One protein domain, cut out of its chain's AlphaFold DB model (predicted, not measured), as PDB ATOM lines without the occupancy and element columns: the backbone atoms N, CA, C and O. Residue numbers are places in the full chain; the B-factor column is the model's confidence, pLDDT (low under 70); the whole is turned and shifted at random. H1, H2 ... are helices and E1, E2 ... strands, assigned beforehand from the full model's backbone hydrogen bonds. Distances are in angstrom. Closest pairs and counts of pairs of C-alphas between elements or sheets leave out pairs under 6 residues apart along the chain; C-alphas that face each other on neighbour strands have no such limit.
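This is residues 4 to 72 of the 81 residues of an uncharacterized protein of Paenirhodobacter enshiensis (UniProt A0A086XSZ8). One long helix, H1, makes the body of a rod: its residues 8 to 18 are over one face of a small three-stranded sheet near one end, and a two-stranded hairpin, E2 and E3, makes the other end. The stretch from residue 38 to 53, with no named element, folds back from the hairpin to the sheet. The printed part has 69 residues, with one named helix and five named strands in the order E1 H1 E2 E3 E4 E5, and its class is mixed, helices and strands. The three-stranded sheet has the order E4, E1, E5, and both sheets are antiparallel. The whole is only just loose, close to compact, with a radius of gyration of the C-alphas of 13.6 A and spans of 44 by 21 by 21 A.

Find C-alpha 4 at (-5.902, 30.473, 13.295), where strand E1, residues 4 to 6, begins. Helix H1 follows as residues 8 to 25; from C-alpha 8 at (-9.177, 19.778, 13.219) it runs 25.9 A to C-alpha 25 at (-23.094, 41.617, 13.647). Next look for E2, residues 28 to 31, and E3, residues 34 to 37. Farther on come E4, residues 54 to 57, 10.8 A long, and E5, residues 68 to 71, which ends with C-alpha 71 at (-0.109, 33.020, 12.573).

Begin at the sheet, where E1 is the inner strand and E4 and E5 are edge strands. Between E1 and E4 you find N 4 and O 56 within hydrogen-bond range at 2.9 A; between E1 and E5, N 69 and O 5 at 2.8 A. H1 is on this sheet at a height of 10.2 A, a layer of helix on one face and so two layers in all. It lies over E4 and E1 and runs along the strands, at 3 degrees to E4 on the local plane. The closest C-alphas of H1 and E4 are those of Glu 8 and Trp 54, 5.4 A apart. In H1 every O i to N i+4 pair is within hydrogen-bond range. After a tight link of 2 residues from H1, E2 and E3 form a hairpin, with N 29 and O 36 within hydrogen-bond range at 2.9 A. H1 and E3 are apart. Residues 47 to 48 make a short antiparallel pairing with residues 54 to 55 of E4.

The two C-alphas farthest apart, those of Gly 33 and Ala 51, are 43.6 A from each other. The printed part has no cut. The link from E3 to E4, 16 residues, is long. The mean pLDDT of the printed part is 96.1, and no printed residue is under 70.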
ATOM      1  N   TRP A   4      -5.947  31.384  12.162       98.31
ATOM      2  CA  TRP A   4      -5.902  30.473  13.295       98.31
ATOM      3  C   TRP A   4      -5.545  29.083  12.789       98.31
ATOM      4  O   TRP A   4      -6.101  28.636  11.788       98.31
ATOM      5  N   THR A   5      -4.605  28.425  13.465       98.25
ATOM      6  CA  THR A   5      -4.152  27.064  13.141       98.25
ATOM      7  C   THR A   5      -4.181  26.174  14.380       98.25
ATOM      8  O   THR A   5      -3.976  26.670  15.488       98.25
ATOM      9  N   GLY A   6      -4.442  24.880  14.216       97.88
ATOM     10  CA  GLY A   6      -4.525  23.921  15.321       97.88
ATOM     11  C   GLY A   6      -5.046  22.561  14.863       97.88
ATOM     12  O   GLY A   6      -5.100  22.282  13.666       97.88
ATOM     13  N   SER A   7      -5.465  21.714  15.807       98.12
ATOM     14  CA  SER A   7      -6.120  20.446  15.464       98.12
ATOM     15  C   SER A   7      -7.441  20.685  14.722       98.12
ATOM     16  O   SER A   7      -8.069  21.733  14.877       98.12
ATOM     17  N   GLU A   8      -7.905  19.695  13.955       97.88
ATOM     18  CA  GLU A   8      -9.177  19.778  13.219       97.88
ATOM     19  C   GLU A   8     -10.347  20.166  14.133       97.88
ATOM     20  O   GLU A   8     -11.116  21.075  13.828       97.88
ATOM     21  N   ALA A   9     -10.430  19.538  15.310       97.81
ATOM     22  CA  ALA A   9     -11.467  19.818  16.296       97.81
ATOM     23  C   ALA A   9     -11.369  21.241  16.875       97.81
ATOM     24  O   ALA A   9     -12.395  21.900  17.048       97.81
ATOM     25  N   ALA A  10     -10.153  21.734  17.146       98.19
ATOM     26  CA  ALA A  10      -9.952  23.099  17.632       98.19
ATOM     27  C   ALA A  10     -10.364  24.133  16.573       98.19
ATOM     28  O   ALA A  10     -11.048  25.107  16.890       98.19
ATOM     29  N   ILE A  11     -10.033  23.888  15.302       98.38
ATOM     30  CA  ILE A  11     -10.406  24.773  14.194       98.38
ATOM     31  C   ILE A  11     -11.903  24.724  13.896       98.38
ATOM     32  O   ILE A  11     -12.496  25.770  13.637       98.38
ATOM     33  N   ALA A  12     -12.548  23.563  14.004       97.62
ATOM     34  CA  ALA A  12     -14.002  23.463  13.899       97.62
ATOM     35  C   ALA A  12     -14.708  24.291  14.992       97.62
ATOM     36  O   ALA A  12     -15.644  25.037  14.696       97.62
ATOM     37  N   ALA A  13     -14.225  24.224  16.238       97.56
ATOM     38  CA  ALA A  13     -14.744  25.038  17.336       97.56
ATOM     39  C   ALA A  13     -14.490  26.540  17.117       97.56
ATOM     40  O   ALA A  13     -15.392  27.357  17.312       97.56
ATOM     41  N   ALA A  14     -13.292  26.910  16.654       98.06
ATOM     42  CA  ALA A  14     -12.951  28.290  16.326       98.06
ATOM     43  C   ALA A  14     -13.828  28.855  15.199       98.06
ATOM     44  O   ALA A  14     -14.291  29.993  15.291       98.06
ATOM     45  N   ASN A  15     -14.111  28.049  14.174       98.00
ATOM     46  CA  ASN A  15     -14.990  28.416  13.068       98.00
ATOM     47  C   ASN A  15     -16.426  28.676  13.541       98.00
ATOM     48  O   ASN A  15     -17.038  29.665  13.144       98.00
ATOM     49  N   ALA A  16     -16.948  27.819  14.425       97.00
ATOM     50  CA  ALA A  16     -18.276  27.995  15.007       97.00
ATOM     51  C   ALA A  16     -18.363  29.270  15.865       97.00
ATOM     52  O   ALA A  16     -19.351  30.001  15.785       97.00
ATOM     53  N   ALA A  17     -17.323  29.569  16.649       97.19
ATOM     54  CA  ALA A  17     -17.274  30.777  17.469       97.19
ATOM     55  C   ALA A  17     -17.165  32.059  16.618       97.19
ATOM     56  O   ALA A  17     -17.890  33.021  16.866       97.19
ATOM     57  N   ALA A  18     -16.321  32.054  15.580       97.56
ATOM     58  CA  ALA A  18     -16.225  33.156  14.623       97.56
ATOM     59  C   ALA A  18     -17.532  33.367  13.851       97.56
ATOM     60  O   ALA A  18     -17.968  34.502  13.674       97.56
ATOM     61  N   TRP A  19     -18.192  32.282  13.435       96.94
ATOM     62  CA  TRP A  19     -19.497  32.357  12.782       96.94
ATOM     63  C   TRP A  19     -20.550  32.981  13.700       96.94
ATOM     64  O   TRP A  19     -21.285  33.863  13.263       96.94
ATOM     65  N   ALA A  20     -20.591  32.579  14.974       96.38
ATOM     66  CA  ALA A  20     -21.519  33.139  15.953       96.38
ATOM     67  C   ALA A  20     -21.307  34.650  16.164       96.38
ATOM     68  O   ALA A  20     -22.283  35.387  16.288       96.38
ATOM     69  N   ALA A  21     -20.055  35.121  16.169       96.00
ATOM     70  CA  ALA A  21     -19.747  36.551  16.220       96.00
ATOM     71  C   ALA A  21     -20.180  37.271  14.931       96.00
ATOM     72  O   ALA A  21     -20.898  38.266  14.987       96.00
ATOM     73  N   TYR A  22     -19.818  36.724  13.768       95.88
ATOM     74  CA  TYR A  22     -20.165  37.292  12.465       95.88
ATOM     75  C   TYR A  22     -21.681  37.429  12.269       95.88
ATOM     76  O   TYR A  22     -22.161  38.490  11.879       95.88
ATOM     77  N   ILE A  23     -22.453  36.380  12.552       96.94
ATOM     78  CA  ILE A  23     -23.903  36.393  12.324       96.94
ATOM     79  C   ILE A  23     -24.641  37.311  13.309       96.94
ATOM     80  O   ILE A  23     -25.725  37.795  12.993       96.94
ATOM     81  N   ALA A  24     -24.062  37.574  14.485       95.44
ATOM     82  CA  ALA A  24     -24.601  38.547  15.432       95.44
ATOM     83  C   ALA A  24     -24.464  39.986  14.908       95.44
ATOM     84  O   ALA A  24     -25.396  40.776  15.060       95.44
ATOM     85  N   ASP A  25     -23.342  40.303  14.254       95.19
ATOM     86  CA  ASP A  25     -23.094  41.617  13.647       95.19
ATOM     87  C   ASP A  25     -23.803  41.779  12.287       95.19
ATOM     88  O   ASP A  25     -24.246  42.874  11.933       95.19
ATOM     89  N   TYR A  26     -23.948  40.683  11.533       95.31
ATOM     90  CA  TYR A  26     -24.512  40.656  10.179       95.31
ATOM     91  C   TYR A  26     -25.648  39.624  10.041       95.31
ATOM     92  O   TYR A  26     -25.534  38.676   9.254       95.31
ATOM     93  N   PRO A  27     -26.770  39.790  10.769       96.62
ATOM     94  CA  PRO A  27     -27.862  38.812  10.785       96.62
ATOM     95  C   PRO A  27     -28.624  38.721   9.454       96.62
ATOM     96  O   PRO A  27     -29.339  37.746   9.205       96.62
ATOM     97  N   THR A  28     -28.485  39.723   8.585       97.50
ATOM     98  CA  THR A  28     -29.141  39.797   7.277       97.50
ATOM     99  C   THR A  28     -28.144  40.073   6.154       97.50
ATOM    100  O   THR A  28     -27.049  40.587   6.383       97.50
ATOM    101  N   ALA A  29     -28.524  39.715   4.929       95.44
ATOM    102  CA  ALA A  29     -27.767  39.976   3.710       95.44
ATOM    103  C   ALA A  29     -28.699  40.493   2.606       95.44
ATOM    104  O   ALA A  29     -29.893  40.182   2.594       95.44
ATOM    105  N   GLU A  30     -28.158  41.269   1.667       95.81
ATOM    106  CA  GLU A  30     -28.896  41.666   0.468       95.81
ATOM    107  C   GLU A  30     -28.817  40.573  -0.602       95.81
ATOM    108  O   GLU A  30     -27.733  40.112  -0.969       95.81
ATOM    109  N   HIS A  31     -29.971  40.175  -1.132       90.88
ATOM    110  CA  HIS A  31     -30.081  39.222  -2.227       90.88
ATOM    111  C   HIS A  31     -31.115  39.721  -3.237       90.88
ATOM    112  O   HIS A  31     -32.294  39.834  -2.924       90.88
ATOM    113  N   GLY A  32     -30.674  40.067  -4.450       88.56
ATOM    114  CA  GLY A  32     -31.584  40.524  -5.508       88.56
ATOM    115  C   GLY A  32     -32.365  41.809  -5.184       88.56
ATOM    116  O   GLY A  32     -33.430  42.015  -5.751       88.56
ATOM    117  N   GLY A  33     -31.853  42.663  -4.289       94.12
ATOM    118  CA  GLY A  33     -32.525  43.892  -3.841       94.12
ATOM    119  C   GLY A  33     -33.437  43.719  -2.621       94.12
ATOM    120  O   GLY A  33     -34.049  44.689  -2.184       94.12
ATOM    121  N   GLU A  34     -33.512  42.514  -2.053       94.94
ATOM    122  CA  GLU A  34     -34.242  42.235  -0.817       94.94
ATOM    123  C   GLU A  34     -33.280  41.967   0.343       94.94
ATOM    124  O   GLU A  34     -32.223  41.358   0.167       94.94
ATOM    125  N   THR A  35     -33.656  42.393   1.550       96.94
ATOM    126  CA  THR A  35     -32.957  42.022   2.785       96.94
ATOM    127  C   THR A  35     -33.514  40.699   3.299       96.94
ATOM    128  O   THR A  35     -34.663  40.632   3.738       96.94
ATOM    129  N   VAL A  36     -32.692  39.653   3.278       96.44
ATOM    130  CA  VAL A  36     -33.040  38.306   3.756       96.44
ATOM    131  C   VAL A  36     -32.165  37.905   4.941       96.44
ATOM    132  O   VAL A  36     -31.149  38.543   5.215       96.44
ATOM    133  N   ALA A  37     -32.545  36.845   5.659       96.06
ATOM    134  CA  ALA A  37     -31.671  36.248   6.668       96.06
ATOM    135  C   ALA A  37     -30.345  35.833   6.017       96.06
ATOM    136  O   ALA A  37     -30.345  35.268   4.920       96.06
ATOM    137  N   ASN A  38     -29.226  36.132   6.674       95.69
ATOM    138  CA  ASN A  38     -27.916  35.826   6.116       95.69
ATOM    139  C   ASN A  38     -27.768  34.292   5.968       95.69
ATOM    140  O   ASN A  38     -27.877  33.576   6.964       95.69
ATOM    141  N   PRO A  39     -27.549  33.767   4.744       91.88
ATOM    142  CA  PRO A  39     -27.542  32.325   4.488       91.88
ATOM    143  C   PRO A  39     -26.239  31.633   4.920       91.88
ATOM    144  O   PRO A  39     -26.107  30.419   4.774       91.88
ATOM    145  N   THR A  40     -25.261  32.392   5.413       91.31
ATOM    146  CA  THR A  40     -23.946  31.892   5.820       91.31
ATOM    147  C   THR A  40     -24.061  30.988   7.047       91.31
ATOM    148  O   THR A  40     -24.596  31.391   8.079       91.31
ATOM    149  N   THR A  41     -23.507  29.777   6.971       92.94
ATOM    150  CA  THR A  41     -23.561  28.767   8.048       92.94
ATOM    151  C   THR A  41     -22.229  28.546   8.765       92.94
ATOM    152  O   THR A  41     -22.177  27.816   9.753       92.94
ATOM    153  N   ALA A  42     -21.152  29.161   8.277       95.12
ATOM    154  CA  ALA A  42     -19.811  29.068   8.834       95.12
ATOM    155  C   ALA A  42     -19.013  30.338   8.519       95.12
ATOM    156  O   ALA A  42     -19.316  31.034   7.552       95.12
ATOM    157  N   TRP A  43     -17.986  30.636   9.312       95.88
ATOM    158  CA  TRP A  43     -17.113  31.783   9.057       95.88
ATOM    159  C   TRP A  43     -16.185  31.529   7.866       95.88
ATOM    160  O   TRP A  43     -16.030  32.377   6.991       95.88
ATOM    161  N   ALA A  44     -15.591  30.341   7.820       96.38
ATOM    162  CA  ALA A  44     -14.746  29.890   6.732       96.38
ATOM    163  C   ALA A  44     -14.832  28.369   6.577       96.38
ATOM    164  O   ALA A  44     -15.364  27.664   7.437       96.38
ATOM    165  N   GLU A  45     -14.277  27.860   5.484       94.94
ATOM    166  CA  GLU A  45     -14.031  26.433   5.304       94.94
ATOM    167  C   GLU A  45     -12.659  26.086   5.906       94.94
ATOM    168  O   GLU A  45     -11.646  26.630   5.452       94.94
ATOM    169  N   PRO A  46     -12.590  25.240   6.950       96.12
ATOM    170  CA  PRO A  46     -11.321  24.729   7.453       96.12
ATOM    171  C   PRO A  46     -10.558  23.977   6.368       96.12
ATOM    172  O   PRO A  46     -11.138  23.152   5.668       96.12
ATOM    173  N   ALA A  47      -9.249  24.206   6.273       96.06
ATOM    174  CA  ALA A  47      -8.394  23.486   5.335       96.06
ATOM    175  C   ALA A  47      -7.113  22.961   6.007       96.06
ATOM    176  O   ALA A  47      -6.569  23.629   6.894       96.06
ATOM    177  N   PRO A  48      -6.609  21.783   5.594       96.81
ATOM    178  CA  PRO A  48      -5.362  21.238   6.101       96.81
ATOM    179  C   PRO A  48      -4.148  22.044   5.613       96.81
ATOM    180  O   PRO A  48      -4.075  22.536   4.484       96.81
ATOM    181  N   THR A  49      -3.156  22.142   6.486       95.88
ATOM    182  CA  THR A  49      -1.860  22.783   6.251       95.88
ATOM    183  C   THR A  49      -0.797  21.730   5.940       95.88
ATOM    184  O   THR A  49      -0.941  20.562   6.308       95.88
ATOM    185  N   VAL A  50       0.321  22.130   5.329       95.62
ATOM    186  CA  VAL A  50       1.464  21.214   5.109       95.62
ATOM    187  C   VAL A  50       2.057  20.670   6.414       95.62
ATOM    188  O   VAL A  50       2.674  19.608   6.417       95.62
ATOM    189  N   ALA A  51       1.862  21.381   7.529       92.31
ATOM    190  CA  ALA A  51       2.347  20.990   8.849       92.31
ATOM    191  C   ALA A  51       1.488  19.898   9.518       92.31
ATOM    192  O   ALA A  51       1.841  19.433  10.599       92.31
ATOM    193  N   GLY A  52       0.371  19.496   8.898       92.81
ATOM    194  CA  GLY A  52      -0.573  18.523   9.455       92.81
ATOM    195  C   GLY A  52      -1.620  19.121  10.402       92.81
ATOM    196  O   GLY A  52      -2.509  18.400  10.848       92.81
ATOM    197  N   ASP A  53      -1.552  20.427  10.673       97.25
ATOM    198  CA  ASP A  53      -2.619  21.182  11.339       97.25
ATOM    199  C   ASP A  53      -3.726  21.558  10.344       97.25
ATOM    200  O   ASP A  53      -3.541  21.475   9.130       97.25
ATOM    201  N   TRP A  54      -4.841  22.063  10.860       97.88
ATOM    202  CA  TRP A  54      -5.896  22.736  10.105       97.88
ATOM    203  C   TRP A  54      -5.824  24.247  10.299       97.88
ATOM    204  O   TRP A  54      -5.245  24.720  11.281       97.88
ATOM    205  N   ALA A  55      -6.423  25.008   9.385       98.06
ATOM    206  CA  ALA A  55      -6.464  26.460   9.472       98.06
ATOM    207  C   ALA A  55      -7.749  27.086   8.912       98.06
ATOM    208  O   ALA A  55      -8.356  26.561   7.980       98.06
ATOM    209  N   ILE A  56      -8.103  28.252   9.460       97.94
ATOM    210  CA  ILE A  56      -9.108  29.195   8.940       97.94
ATOM    211  C   ILE A  56      -8.577  30.633   9.058       97.94
ATOM    212  O   ILE A  56      -7.716  30.898   9.903       97.94
ATOM    213  N   PRO A  57      -9.074  31.594   8.260       97.75
ATOM    214  CA  PRO A  57      -8.832  33.009   8.515       97.75
ATOM    215  C   PRO A  57      -9.280  33.410   9.923       97.75
ATOM    216  O   PRO A  57     -10.367  33.034  10.359       97.75
ATOM    217  N   ALA A  58      -8.466  34.199  10.622       97.81
ATOM    218  CA  ALA A  58      -8.837  34.730  11.930       97.81
ATOM    219  C   ALA A  58     -10.016  35.712  11.805       97.81
ATOM    220  O   ALA A  58     -10.036  36.541  10.889       97.81
ATOM    221  N   TYR A  59     -10.981  35.647  12.729       96.75
ATOM    222  CA  TYR A  59     -12.042  36.657  12.793       96.75
ATOM    223  C   TYR A  59     -11.471  37.980  13.334       96.75
ATOM    224  O   TYR A  59     -10.853  37.976  14.406       96.75
ATOM    225  N   PRO A  60     -11.642  39.118  12.634       94.88
ATOM    226  CA  PRO A  60     -11.106  40.399  13.086       94.88
ATOM    227  C   PRO A  60     -11.617  40.798  14.474       94.88
ATOM    228  O   PRO A  60     -12.810  40.754  14.748       94.88
ATOM    229  N   GLY A  61     -10.706  41.232  15.347       92.38
ATOM    230  CA  GLY A  61     -11.052  41.699  16.694       92.38
ATOM    231  C   GLY A  61     -11.293  40.590  17.721       92.38
ATOM    232  O   GLY A  61     -11.574  40.899  18.878       92.38
ATOM    233  N   MET A  62     -11.136  39.320  17.342       95.31
ATOM    234  CA  MET A  62     -11.259  38.181  18.246       95.31
ATOM    235  C   MET A  62      -9.889  37.555  18.513       95.31
ATOM    236  O   MET A  62      -9.070  37.393  17.612       95.31
ATOM    237  N   THR A  63      -9.625  37.207  19.770       95.56
ATOM    238  CA  THR A  63      -8.418  36.463  20.148       95.56
ATOM    239  C   THR A  63      -8.517  35.015  19.679       95.56
ATOM    240  O   THR A  63      -9.613  34.453  19.678       95.56
ATOM    241  N   ALA A  64      -7.380  34.393  19.352       94.38
ATOM    242  CA  ALA A  64      -7.329  32.975  19.001       94.38
ATOM    243  C   ALA A  64      -8.047  32.104  20.059       94.38
ATOM    244  O   ALA A  64      -7.707  32.200  21.244       94.38
ATOM    245  N   PRO A  65      -9.031  31.278  19.657       96.12
ATOM    246  CA  PRO A  65      -9.712  30.353  20.561       96.12
ATOM    247  C   PRO A  65      -8.774  29.306  21.171       96.12
ATOM    248  O   PRO A  65      -7.674  29.064  20.676       96.12
ATOM    249  N   GLU A  66      -9.226  28.649  22.239       96.75
ATOM    250  CA  GLU A  66      -8.468  27.577  22.892       96.75
ATOM    251  C   GLU A  66      -8.060  26.480  21.894       96.75
ATOM    252  O   GLU A  66      -8.825  26.090  21.010       96.75
ATOM    253  N   GLY A  67      -6.821  25.995  22.019       96.19
ATOM    254  CA  GLY A  67      -6.259  24.994  21.109       96.19
ATOM    255  C   GLY A  67      -5.851  25.537  19.735       96.19
ATOM    256  O   GLY A  67      -5.287  24.782  18.945       96.19
ATOM    257  N   CYS A  68      -6.079  26.825  19.460       97.75
ATOM    258  CA  CYS A  68      -5.612  27.497  18.253       97.75
ATOM    259  C   CYS A  68      -4.404  28.397  18.544       97.75
ATOM    260  O   CYS A  68      -4.283  29.000  19.610       97.75
ATOM    261  N   ARG A  69      -3.530  28.546  17.549       97.31
ATOM    262  CA  ARG A  69      -2.484  29.578  17.498       97.31
ATOM    263  C   ARG A  69      -2.754  30.527  16.338       97.31
ATOM    264  O   ARG A  69      -3.124  30.085  15.250       97.31
ATOM    265  N   GLU A  70      -2.538  31.818  16.555       97.56
ATOM    266  CA  GLU A  70      -2.602  32.814  15.488       97.56
ATOM    267  C   GLU A  70      -1.256  32.926  14.767       97.56
ATOM    268  O   GLU A  70      -0.203  33.021  15.400       97.56
ATOM    269  N   VAL A  71      -1.290  32.915  13.436       96.75
ATOM    270  CA  VAL A  71      -0.109  33.020  12.573       96.75
ATOM    271  C   VAL A  71      -0.347  34.032  11.454       96.75
ATOM    272  O   VAL A  71      -1.473  34.239  11.002       96.75
ATOM    273  N   ALA A  72       0.725  34.668  10.980       96.44
ATOM    274  CA  ALA A  72       0.645  35.678   9.920       96.44
ATOM    275  C   ALA A  72       0.470  35.080   8.510       96.44
ATOM    276  O   ALA A  72       0.013  35.774   7.606       96.44
TER     277      ALA A  72